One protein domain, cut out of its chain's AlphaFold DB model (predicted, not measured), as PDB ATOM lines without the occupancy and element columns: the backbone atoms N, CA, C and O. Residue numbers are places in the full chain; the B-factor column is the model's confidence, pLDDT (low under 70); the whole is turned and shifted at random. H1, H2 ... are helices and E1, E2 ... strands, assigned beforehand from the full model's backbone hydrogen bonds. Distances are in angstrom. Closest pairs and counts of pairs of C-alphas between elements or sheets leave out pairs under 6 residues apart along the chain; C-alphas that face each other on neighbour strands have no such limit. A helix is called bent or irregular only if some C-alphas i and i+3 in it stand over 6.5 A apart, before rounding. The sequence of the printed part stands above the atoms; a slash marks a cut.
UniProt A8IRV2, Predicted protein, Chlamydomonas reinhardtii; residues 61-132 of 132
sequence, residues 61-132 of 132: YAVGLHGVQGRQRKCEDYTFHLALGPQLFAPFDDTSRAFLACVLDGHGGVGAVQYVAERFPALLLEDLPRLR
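What this domain is: This is residues 61 to 132 of the 132 residues of the protein "Predicted protein" of Chlamydomonas reinhardtii (UniProt A8IRV2). The model is a flat, loose assembly built on a hairpin of two strands, E1 and E2, with a bent helix, H1, running along one side of it and the unnamed stretch of residues 61 to 77 folding back along the other. The long link of the hairpin, residues 85 to 97, extends one end of the shape, and the turn near residues 71 to 73 makes the other. The printed part has 72 residues, with two named strands and then one named helix in the order E1, E2, H1; the sheet's order is E1 - E2, antiparallel. The class is mixed, helices and strands, with 34 residues, under half, in named elements. The whole is loose, with a radius of gyration of the C-alphas of 15.1 A and spans of 48 by 26 by 13 A.

How they stand to each other: Go from residue 61 through the unnamed stretch to 77, and you reach E1, residues 78 to 84. Its neighbour is E2, residues 98 to 104, antiparallel at 169 degrees, and the two form a hairpin. Look at N 82 and O 100, 2.8 A apart, and N 104 and O 78, also 2.8 A, both within hydrogen-bond range. H1, residues 111 to 130, was assigned as one helix by its hydrogen bonds but is bent: C-alphas 118 and 121 are 7.1 A apart. Its arms H1a, residues 111 to 118, and H1b, residues 121 to 130, stand at a steep tilt of 60 degrees. H1b is itself irregular, with C-alphas 126 and 129 7.1 A apart. The closest C-alphas of E1 and H1a are those of Tyr 78 and Val 113, 6.2 A; of E2 and H1a, those of Leu 104 and Val 113, 6.0 A. The closest of E1 and H1b are those of Leu 82 and Pro 121, 7.9 A. E2 and H1b are only just apart, at 8.2 A. In H1a every O i to N i+4 pair is within hydrogen-bond range; in H1b 4 of 6 are.

Where its parts are: Find C-alpha 78 at (-17.749, -39.510, -5.567); from there E1 runs 18.9 A to C-alpha 84. E2 begins at C-alpha 98, (-10.334, -22.568, 3.656), and runs 19.7 A to C-alpha 104. H1a measures 10.6 A and H1b 15.0 A, ending at C-alpha 130, (-17.169, -12.388, -8.555).

The domain as a whole: The two C-alphas farthest apart are those of Arg 73 and Pro 91, 47.8 A. The printed part has no cut, and residue 132 is the chain's last. The link from E1 to E2 is long, with 13 residues; that from E2 to H1 is short, with 6. The mean pLDDT of the printed part is 73.6, and residues 61 to 62, 85 to 97 and 127 to 132 are under 70.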
ATOM      1  N   TYR A  61      -7.141 -28.639   9.345       61.97
ATOM      2  CA  TYR A  61      -8.188 -29.430   8.713       61.97
ATOM      3  C   TYR A  61      -7.802 -30.907   8.666       61.97
ATOM      4  O   TYR A  61      -6.926 -31.315   7.904       61.97
ATOM      5  N   ALA A  62      -8.481 -31.708   9.480       67.81
ATOM      6  CA  ALA A  62      -8.403 -33.160   9.452       67.81
ATOM      7  C   ALA A  62      -9.760 -33.717   9.012       67.81
ATOM      8  O   ALA A  62     -10.761 -33.548   9.705       67.81
ATOM      9  N   VAL A  63      -9.795 -34.389   7.860       70.94
ATOM     10  CA  VAL A  63     -11.003 -35.038   7.343       70.94
ATOM     11  C   VAL A  63     -10.688 -36.463   6.905       70.94
ATOM     12  O   VAL A  63      -9.695 -36.718   6.225       70.94
ATOM     13  N   GLY A  64     -11.551 -37.400   7.289       73.69
ATOM     14  CA  GLY A  64     -11.590 -38.743   6.725       73.69
ATOM     15  C   GLY A  64     -12.785 -38.848   5.789       73.69
ATOM     16  O   GLY A  64     -13.917 -38.657   6.228       73.69
ATOM     17  N   LEU A  65     -12.547 -39.138   4.511       76.00
ATOM     18  CA  LEU A  65     -13.608 -39.421   3.545       76.00
ATOM     19  C   LEU A  65     -13.553 -40.896   3.163       76.00
ATOM     20  O   LEU A  65     -12.480 -41.433   2.885       76.00
ATOM     21  N   HIS A  66     -14.711 -41.548   3.151       78.25
ATOM     22  CA  HIS A  66     -14.828 -42.944   2.762       78.25
ATOM     23  C   HIS A  66     -16.053 -43.126   1.868       78.25
ATOM     24  O   HIS A  66     -17.187 -43.025   2.331       78.25
ATOM     25  N   GLY A  67     -15.813 -43.368   0.579       78.62
ATOM     26  CA  GLY A  67     -16.849 -43.731  -0.385       78.62
ATOM     27  C   GLY A  67     -16.932 -45.247  -0.526       78.62
ATOM     28  O   GLY A  67     -15.905 -45.907  -0.689       78.62
ATOM     29  N   VAL A  68     -18.142 -45.802  -0.467       85.94
ATOM     30  CA  VAL A  68     -18.376 -47.246  -0.600       85.94
ATOM     31  C   VAL A  68     -19.490 -47.528  -1.593       85.94
ATOM     32  O   VAL A  68     -20.539 -46.901  -1.562       85.94
ATOM     33  N   GLN A  69     -19.303 -48.556  -2.418       89.94
ATOM     34  CA  GLN A  69     -20.348 -49.055  -3.319       89.94
ATOM     35  C   GLN A  69     -21.540 -49.674  -2.562       89.94
ATOM     36  O   GLN A  69     -22.654 -49.776  -3.082       89.94
ATOM     37  N   GLY A  70     -21.301 -50.170  -1.345       92.12
ATOM     38  CA  GLY A  70     -22.285 -50.939  -0.594       92.12
ATOM     39  C   GLY A  70     -22.754 -52.177  -1.369       92.12
ATOM     40  O   GLY A  70     -21.946 -52.958  -1.867       92.12
ATOM     41  N   ARG A  71     -24.077 -52.361  -1.465       94.44
ATOM     42  CA  ARG A  71     -24.717 -53.486  -2.182       94.44
ATOM     43  C   ARG A  71     -25.110 -53.151  -3.625       94.44
ATOM     44  O   ARG A  71     -25.771 -53.958  -4.277       94.44
ATOM     45  N   GLN A  72     -24.763 -51.960  -4.112       88.56
ATOM     46  CA  GLN A  72     -25.099 -51.546  -5.469       88.56
ATOM     47  C   GLN A  72     -24.283 -52.331  -6.497       88.56
ATOM     48  O   GLN A  72     -23.223 -52.876  -6.193       88.56
ATOM     49  N   ARG A  73     -24.760 -52.388  -7.746       90.38
ATOM     50  CA  ARG A  73     -24.015 -53.037  -8.844       90.38
ATOM     51  C   ARG A  73     -22.825 -52.204  -9.327       90.38
ATOM     52  O   ARG A  73     -21.911 -52.759  -9.927       90.38
ATOM     53  N   LYS A  74     -22.867 -50.890  -9.104       88.06
ATOM     54  CA  LYS A  74     -21.831 -49.919  -9.469       88.06
ATOM     55  C   LYS A  74     -21.785 -48.821  -8.411       88.06
ATOM     56  O   LYS A  74     -22.828 -48.468  -7.869       88.06
ATOM     57  N   CYS A  75     -20.590 -48.312  -8.130       88.25
ATOM     58  CA  CYS A  75     -20.400 -47.106  -7.333       88.25
ATOM     59  C   CYS A  75     -20.547 -45.902  -8.260       88.25
ATOM     60  O   CYS A  75     -19.734 -45.743  -9.170       88.25
ATOM     61  N   GLU A  76     -21.591 -45.104  -8.059       86.38
ATOM     62  CA  GLU A  76     -21.794 -43.844  -8.785       86.38
ATOM     63  C   GLU A  76     -21.488 -42.624  -7.912       86.38
ATOM     64  O   GLU A  76     -21.515 -41.507  -8.410       86.38
ATOM     65  N   ASP A  77     -21.112 -42.847  -6.653       84.38
ATOM     66  CA  ASP A  77     -20.789 -41.795  -5.698       84.38
ATOM     67  C   ASP A  77     -19.336 -41.350  -5.845       84.38
ATOM     68  O   ASP A  77     -18.439 -42.148  -6.144       84.38
ATOM     69  N   TYR A  78     -19.090 -40.073  -5.575       83.62
ATOM     70  CA  TYR A  78     -17.749 -39.510  -5.567       83.62
ATOM     71  C   TYR A  78     -17.581 -38.551  -4.390       83.62
ATOM     72  O   TYR A  78     -18.438 -37.712  -4.128       83.62
ATOM     73  N   THR A  79     -16.460 -38.650  -3.681       87.00
ATOM     74  CA  THR A  79     -16.131 -37.733  -2.582       87.00
ATOM     75  C   THR A  79     -14.746 -37.158  -2.804       87.00
ATOM     76  O   THR A  79     -13.842 -37.868  -3.241       87.00
ATOM     77  N   PHE A  80     -14.573 -35.873  -2.520       83.50
ATOM     78  CA  PHE A  80     -13.265 -35.231  -2.561       83.50
ATOM     79  C   PHE A  80     -13.171 -34.135  -1.508       83.50
ATOM     80  O   PHE A  80     -14.177 -33.581  -1.065       83.50
ATOM     81  N   HIS A  81     -11.943 -33.805  -1.130       84.12
ATOM     82  CA  HIS A  81     -11.652 -32.590  -0.391       84.12
ATOM     83  C   HIS A  81     -10.469 -31.867  -1.022       84.12
ATOM     84  O   HIS A  81      -9.625 -32.481  -1.674       84.12
ATOM     85  N   LEU A  82     -10.401 -30.559  -0.818       80.25
ATOM     86  CA  LEU A  82      -9.335 -29.713  -1.323       80.25
ATOM     87  C   LEU A  82      -9.047 -28.606  -0.313       80.25
ATOM     88  O   LEU A  82      -9.966 -27.961   0.184       80.25
ATOM     89  N   ALA A  83      -7.773 -28.350  -0.035       76.25
ATOM     90  CA  ALA A  83      -7.382 -27.117   0.630       76.25
ATOM     91  C   ALA A  83      -7.529 -25.960  -0.365       76.25
ATOM     92  O   ALA A  83      -6.891 -25.953  -1.418       76.25
ATOM     93  N   LEU A  84      -8.380 -24.994  -0.037       71.31
ATOM     94  CA  LEU A  84      -8.493 -23.745  -0.772       71.31
ATOM     95  C   LEU A  84      -7.456 -22.771  -0.186       71.31
ATOM     96  O   LEU A  84      -7.306 -22.645   1.031       71.31
ATOM     97  N   GLY A  85      -6.685 -22.115  -1.051       63.81
ATOM     98  CA  GLY A  85      -5.640 -21.191  -0.612       63.81
ATOM     99  C   GLY A  85      -6.189 -19.985   0.176       63.81
ATOM    100  O   GLY A  85      -7.390 -19.710   0.133       63.81
ATOM    101  N   PRO A  86      -5.308 -19.195   0.823       56.91
ATOM    102  CA  PRO A  86      -5.689 -17.994   1.588       56.91
ATOM    103  C   PRO A  86      -6.343 -16.904   0.720       56.91
ATOM    104  O   PRO A  86      -6.963 -15.964   1.208       56.91
ATOM    105  N   GLN A  87      -6.260 -17.060  -0.603       56.50
ATOM    106  CA  GLN A  87      -6.820 -16.165  -1.613       56.50
ATOM    107  C   GLN A  87      -8.320 -15.923  -1.446       56.50
ATOM    108  O   GLN A  87      -8.796 -14.896  -1.914       56.50
ATOM    109  N   LEU A  88      -9.046 -16.830  -0.784       58.97
ATOM    110  CA  LEU A  88     -10.459 -16.680  -0.434       58.97
ATOM    111  C   LEU A  88     -10.728 -15.521   0.517       58.97
ATOM    112  O   LEU A  88     -11.657 -14.745   0.291       58.97
ATOM    113  N   PHE A  89      -9.883 -15.378   1.530       53.97
ATOM    114  CA  PHE A  89     -10.055 -14.404   2.599       53.97
ATOM    115  C   PHE A  89      -9.158 -13.185   2.441       53.97
ATOM    116  O   PHE A  89      -9.336 -12.245   3.193       53.97
ATOM    117  N   ALA A  90      -8.286 -13.143   1.427       52.12
ATOM    118  CA  ALA A  90      -7.277 -12.100   1.222       52.12
ATOM    119  C   ALA A  90      -7.670 -10.621   1.497       52.12
ATOM    120  O   ALA A  90      -6.796  -9.890   1.948       52.12
ATOM    121  N   PRO A  91      -8.904 -10.119   1.248       52.28
ATOM    122  CA  PRO A  91      -9.270  -8.748   1.631       52.28
ATOM    123  C   PRO A  91      -9.610  -8.563   3.124       52.28
ATOM    124  O   PRO A  91      -9.736  -7.428   3.568       52.28
ATOM    125  N   PHE A  92      -9.756  -9.648   3.885       51.59
ATOM    126  CA  PHE A  92     -10.117  -9.678   5.305       51.59
ATOM    127  C   PHE A  92      -9.020 -10.301   6.183       51.59
ATOM    128  O   PHE A  92      -8.821  -9.844   7.304       51.59
ATOM    129  N   ASP A  93      -8.320 -11.326   5.679       54.06
ATOM    130  CA  ASP A  93      -7.252 -12.057   6.370       54.06
ATOM    131  C   ASP A  93      -6.424 -12.906   5.376       54.06
ATOM    132  O   ASP A  93      -6.978 -13.629   4.544       54.06
ATOM    133  N   ASP A  94      -5.094 -12.832   5.454       58.06
ATOM    134  CA  ASP A  94      -4.148 -13.612   4.642       58.06
ATOM    135  C   ASP A  94      -3.623 -14.874   5.353       58.06
ATOM    136  O   ASP A  94      -2.974 -15.721   4.726       58.06
ATOM    137  N   THR A  95      -3.942 -15.037   6.640       55.53
ATOM    138  CA  THR A  95      -3.539 -16.184   7.462       55.53
ATOM    139  C   THR A  95      -4.581 -17.305   7.477       55.53
ATOM    140  O   THR A  95      -4.218 -18.487   7.572       55.53
ATOM    141  N   SER A  96      -5.859 -16.974   7.276       62.16
ATOM    142  CA  SER A  96      -6.946 -17.946   7.176       62.16
ATOM    143  C   SER A  96      -6.813 -18.878   5.980       62.16
ATOM    144  O   SER A  96      -6.568 -18.481   4.838       62.16
ATOM    145  N   ARG A  97      -7.058 -20.163   6.240       65.19
ATOM    146  CA  ARG A  97      -7.150 -21.212   5.222       65.19
ATOM    147  C   ARG A  97      -8.584 -21.700   5.123       65.19
ATOM    148  O   ARG A  97      -9.242 -21.894   6.140       65.19
ATOM    149  N   ALA A  98      -9.045 -21.938   3.903       72.62
ATOM    150  CA  ALA A  98     -10.334 -22.568   3.656       72.62
ATOM    151  C   ALA A  98     -10.134 -23.990   3.142       72.62
ATOM    152  O   ALA A  98      -9.109 -24.333   2.558       72.62
ATOM    153  N   PHE A  99     -11.146 -24.823   3.328       75.88
ATOM    154  CA  PHE A  99     -11.144 -26.193   2.848       75.88
ATOM    155  C   PHE A  99     -12.499 -26.482   2.216       75.88
ATOM    156  O   PHE A  99     -13.538 -26.099   2.748       75.88
ATOM    157  N   LEU A 100     -12.480 -27.148   1.068       79.00
ATOM    158  CA  LEU A 100     -13.659 -27.672   0.400       79.00
ATOM    159  C   LEU A 100     -13.758 -29.158   0.711       79.00
ATOM    160  O   LEU A 100     -12.806 -29.888   0.457       79.00
ATOM    161  N   ALA A 101     -14.910 -29.613   1.184       82.75
ATOM    162  CA  ALA A 101     -15.287 -31.021   1.173       82.75
ATOM    163  C   ALA A 101     -16.538 -31.170   0.317       82.75
ATOM    164  O   ALA A 101     -17.457 -30.360   0.422       82.75
ATOM    165  N   CYS A 102     -16.581 -32.198  -0.522       83.50
ATOM    166  CA  CYS A 102     -17.699 -32.429  -1.413       83.50
ATOM    167  C   CYS A 102     -18.062 -33.911  -1.458       83.50
ATOM    168  O   CYS A 102     -17.193 -34.786  -1.503       83.50
ATOM    169  N   VAL A 103     -19.369 -34.163  -1.461       87.38
ATOM    170  CA  VAL A 103     -19.984 -35.475  -1.642       87.38
ATOM    171  C   VAL A 103     -20.943 -35.349  -2.816       87.38
ATOM    172  O   VAL A 103     -21.820 -34.486  -2.815       87.38
ATOM    173  N   LEU A 104     -20.745 -36.183  -3.827       85.06
ATOM    174  CA  LEU A 104     -21.530 -36.225  -5.049       85.06
ATOM    175  C   LEU A 104     -22.251 -37.569  -5.107       85.06
ATOM    176  O   LEU A 104     -21.600 -38.608  -5.189       85.06
ATOM    177  N   ASP A 105     -23.578 -37.518  -5.065       86.75
ATOM    178  CA  ASP A 105     -24.467 -38.665  -5.255       86.75
ATOM    179  C   ASP A 105     -24.787 -38.796  -6.750       86.75
ATOM    180  O   ASP A 105     -25.339 -37.877  -7.369       86.75
ATOM    181  N   GLY A 106     -24.338 -39.892  -7.359       81.25
ATOM    182  CA  GLY A 106     -24.456 -40.107  -8.797       81.25
ATOM    183  C   GLY A 106     -25.740 -40.823  -9.184       81.25
ATOM    184  O   GLY A 106     -26.192 -41.747  -8.516       81.25
ATOM    185  N   HIS A 107     -26.306 -40.439 -10.330       81.88
ATOM    186  CA  HIS A 107     -27.445 -41.140 -10.910       81.88
ATOM    187  C   HIS A 107     -27.312 -41.281 -12.427       81.88
ATOM    188  O   HIS A 107     -27.127 -40.296 -13.146       81.88
ATOM    189  N   GLY A 108     -27.465 -42.510 -12.925       80.88
ATOM    190  CA  GLY A 108     -27.440 -42.801 -14.361       80.88
ATOM    191  C   GLY A 108     -26.024 -42.896 -14.940       80.88
ATOM    192  O   GLY A 108     -25.850 -42.764 -16.155       80.88
ATOM    193  N   GLY A 109     -25.021 -43.133 -14.087       77.50
ATOM    194  CA  GLY A 109     -23.622 -43.328 -14.460       77.50
ATOM    195  C   GLY A 109     -22.637 -42.384 -13.761       77.50
ATOM    196  O   GLY A 109     -22.963 -41.268 -13.367       77.50
ATOM    197  N   VAL A 110     -21.371 -42.812 -13.699       77.25
ATOM    198  CA  VAL A 110     -20.271 -42.094 -13.015       77.25
ATOM    199  C   VAL A 110     -19.799 -40.818 -13.718       77.25
ATOM    200  O   VAL A 110     -19.170 -39.965 -13.102       77.25
ATOM    201  N   GLY A 111     -20.070 -40.672 -15.018       72.38
ATOM    202  CA  GLY A 111     -19.432 -39.627 -15.824       72.38
ATOM    203  C   GLY A 111     -19.770 -38.205 -15.369       72.38
ATOM    204  O   GLY A 111     -18.926 -37.319 -15.460       72.38
ATOM    205  N   ALA A 112     -20.983 -37.983 -14.853       73.94
ATOM    206  CA  ALA A 112     -21.388 -36.673 -14.351       73.94
ATOM    207  C   ALA A 112     -20.664 -36.317 -13.045       73.94
ATOM    208  O   ALA A 112     -20.095 -35.233 -12.949       73.94
ATOM    209  N   VAL A 113     -20.630 -37.232 -12.069       76.44
ATOM    210  CA  VAL A 113     -19.964 -36.975 -10.783       76.44
ATOM    211  C   VAL A 113     -18.452 -36.828 -10.940       76.44
ATOM    212  O   VAL A 113     -17.867 -35.948 -10.317       76.44
ATOM    213  N   GLN A 114     -17.823 -37.606 -11.828       75.94
ATOM    214  CA  GLN A 114     -16.393 -37.486 -12.127       75.94
ATOM    215  C   GLN A 114     -16.079 -36.127 -12.750       75.94
ATOM    216  O   GLN A 114     -15.184 -35.425 -12.289       75.94
ATOM    217  N   TYR A 115     -16.869 -35.710 -13.742       76.75
ATOM    218  CA  TYR A 115     -16.699 -34.404 -14.368       76.75
ATOM    219  C   TYR A 115     -16.865 -33.256 -13.363       76.75
ATOM    220  O   TYR A 115     -16.078 -32.309 -13.371       76.75
ATOM    221  N   VAL A 116     -17.870 -33.329 -12.482       78.06
ATOM    222  CA  VAL A 116     -18.073 -32.320 -11.433       78.06
ATOM    223  C   VAL A 116     -16.885 -32.302 -10.475       78.06
ATOM    224  O   VAL A 116     -16.366 -31.225 -10.205       78.06
ATOM    225  N   ALA A 117     -16.400 -33.456 -10.020       79.25
ATOM    226  CA  ALA A 117     -15.244 -33.523  -9.131       79.25
ATOM    227  C   ALA A 117     -13.972 -32.915  -9.745       79.25
ATOM    228  O   ALA A 117     -13.228 -32.219  -9.059       79.25
ATOM    229  N   GLU A 118     -13.747 -33.124 -11.043       78.50
ATOM    230  CA  GLU A 118     -12.581 -32.591 -11.756       78.50
ATOM    231  C   GLU A 118     -12.679 -31.086 -12.041       78.50
ATOM    232  O   GLU A 118     -11.662 -30.393 -12.074       78.50
ATOM    233  N   ARG A 119     -13.885 -30.567 -12.295       76.62
ATOM    234  CA  ARG A 119     -14.073 -29.197 -12.809       76.62
ATOM    235  C   ARG A 119     -14.558 -28.204 -11.771       76.62
ATOM    236  O   ARG A 119     -14.190 -27.033 -11.845       76.62
ATOM    237  N   PHE A 120     -15.367 -28.645 -10.815       79.06
ATOM    238  CA  PHE A 120     -15.982 -27.763  -9.829       79.06
ATOM    239  C   PHE A 120     -14.961 -26.965  -9.004       79.06
ATOM    240  O   PHE A 120     -15.163 -25.760  -8.885       79.06
ATOM    241  N   PRO A 121     -13.852 -27.542  -8.494       79.31
ATOM    242  CA  PRO A 121     -12.889 -26.768  -7.710       79.31
ATOM    243  C   PRO A 121     -12.272 -25.610  -8.501       79.31
ATOM    244  O   PRO A 121     -12.172 -24.502  -7.987       79.31
ATOM    245  N   ALA A 122     -11.901 -25.848  -9.763       74.12
ATOM    246  CA  ALA A 122     -11.325 -24.817 -10.623       74.12
ATOM    247  C   ALA A 122     -12.343 -23.710 -10.936       74.12
ATOM    248  O   ALA A 122     -12.039 -22.535 -10.763       74.12
ATOM    249  N   LEU A 123     -13.573 -24.084 -11.309       74.19
ATOM    250  CA  LEU A 123     -14.649 -23.126 -11.584       74.19
ATOM    251  C   LEU A 123     -15.020 -22.302 -10.350       74.19
ATOM    252  O   LEU A 123     -15.257 -21.103 -10.463       74.19
ATOM    253  N   LEU A 124     -15.046 -22.934  -9.171       74.00
ATOM    254  CA  LEU A 124     -15.254 -22.241  -7.908       74.00
ATOM    255  C   LEU A 124     -14.171 -21.178  -7.724       74.00
ATOM    256  O   LEU A 124     -14.512 -20.016  -7.548       74.00
ATOM    257  N   LEU A 125     -12.889 -21.549  -7.837       71.38
ATOM    258  CA  LEU A 125     -11.763 -20.623  -7.680       71.38
ATOM    259  C   LEU A 125     -11.778 -19.467  -8.697       71.38
ATOM    260  O   LEU A 125     -11.445 -18.341  -8.328       71.38
ATOM    261  N   GLU A 126     -12.181 -19.721  -9.943       70.38
ATOM    262  CA  GLU A 126     -12.328 -18.691 -10.983       70.38
ATOM    263  C   GLU A 126     -13.464 -17.699 -10.688       70.38
ATOM    264  O   GLU A 126     -13.324 -16.505 -10.965       70.38
ATOM    265  N   ASP A 127     -14.583 -18.169 -10.129       67.19
ATOM    266  CA  ASP A 127     -15.745 -17.329  -9.819       67.19
ATOM    267  C   ASP A 127     -15.666 -16.669  -8.431       67.19
ATOM    268  O   ASP A 127     -16.389 -15.704  -8.187       67.19
ATOM    269  N   LEU A 128     -14.775 -17.108  -7.533       61.47
ATOM    270  CA  LEU A 128     -14.615 -16.517  -6.196       61.47
ATOM    271  C   LEU A 128     -14.464 -14.987  -6.183       61.47
ATOM    272  O   LEU A 128     -15.118 -14.353  -5.357       61.47
ATOM    273  N   PRO A 129     -13.678 -14.352  -7.075       58.75
ATOM    274  CA  PRO A 129     -13.595 -12.894  -7.123       58.75
ATOM    275  C   PRO A 129     -14.916 -12.204  -7.486       58.75
ATOM    276  O   PRO A 129     -15.077 -11.032  -7.174       58.75
ATOM    277  N   ARG A 130     -15.844 -12.902  -8.155       53.28
ATOM    278  CA  ARG A 130     -17.169 -12.388  -8.555       53.28
ATOM    279  C   ARG A 130     -18.248 -12.614  -7.497       53.28
ATOM    280  O   ARG A 130     -19.344 -12.083  -7.637       53.28
ATOM    281  N   LEU A 131     -17.962 -13.450  -6.501       46.66
ATOM    282  CA  LEU A 131     -18.819 -13.689  -5.338       46.66
ATOM    283  C   LEU A 131     -18.506 -12.723  -4.178       46.66
ATOM    284  O   LEU A 131     -19.148 -12.821  -3.137       46.66
ATOM    285  N   ARG A 132     -17.511 -11.842  -4.352       44.53
ATOM    286  CA  ARG A 132     -17.131 -10.776  -3.415       44.53
ATOM    287  C   ARG A 132     -17.927  -9.502  -3.634       44.53
ATOM    288  O   ARG A 132     -18.229  -9.201  -4.810       44.53
TER     289      ARG A 132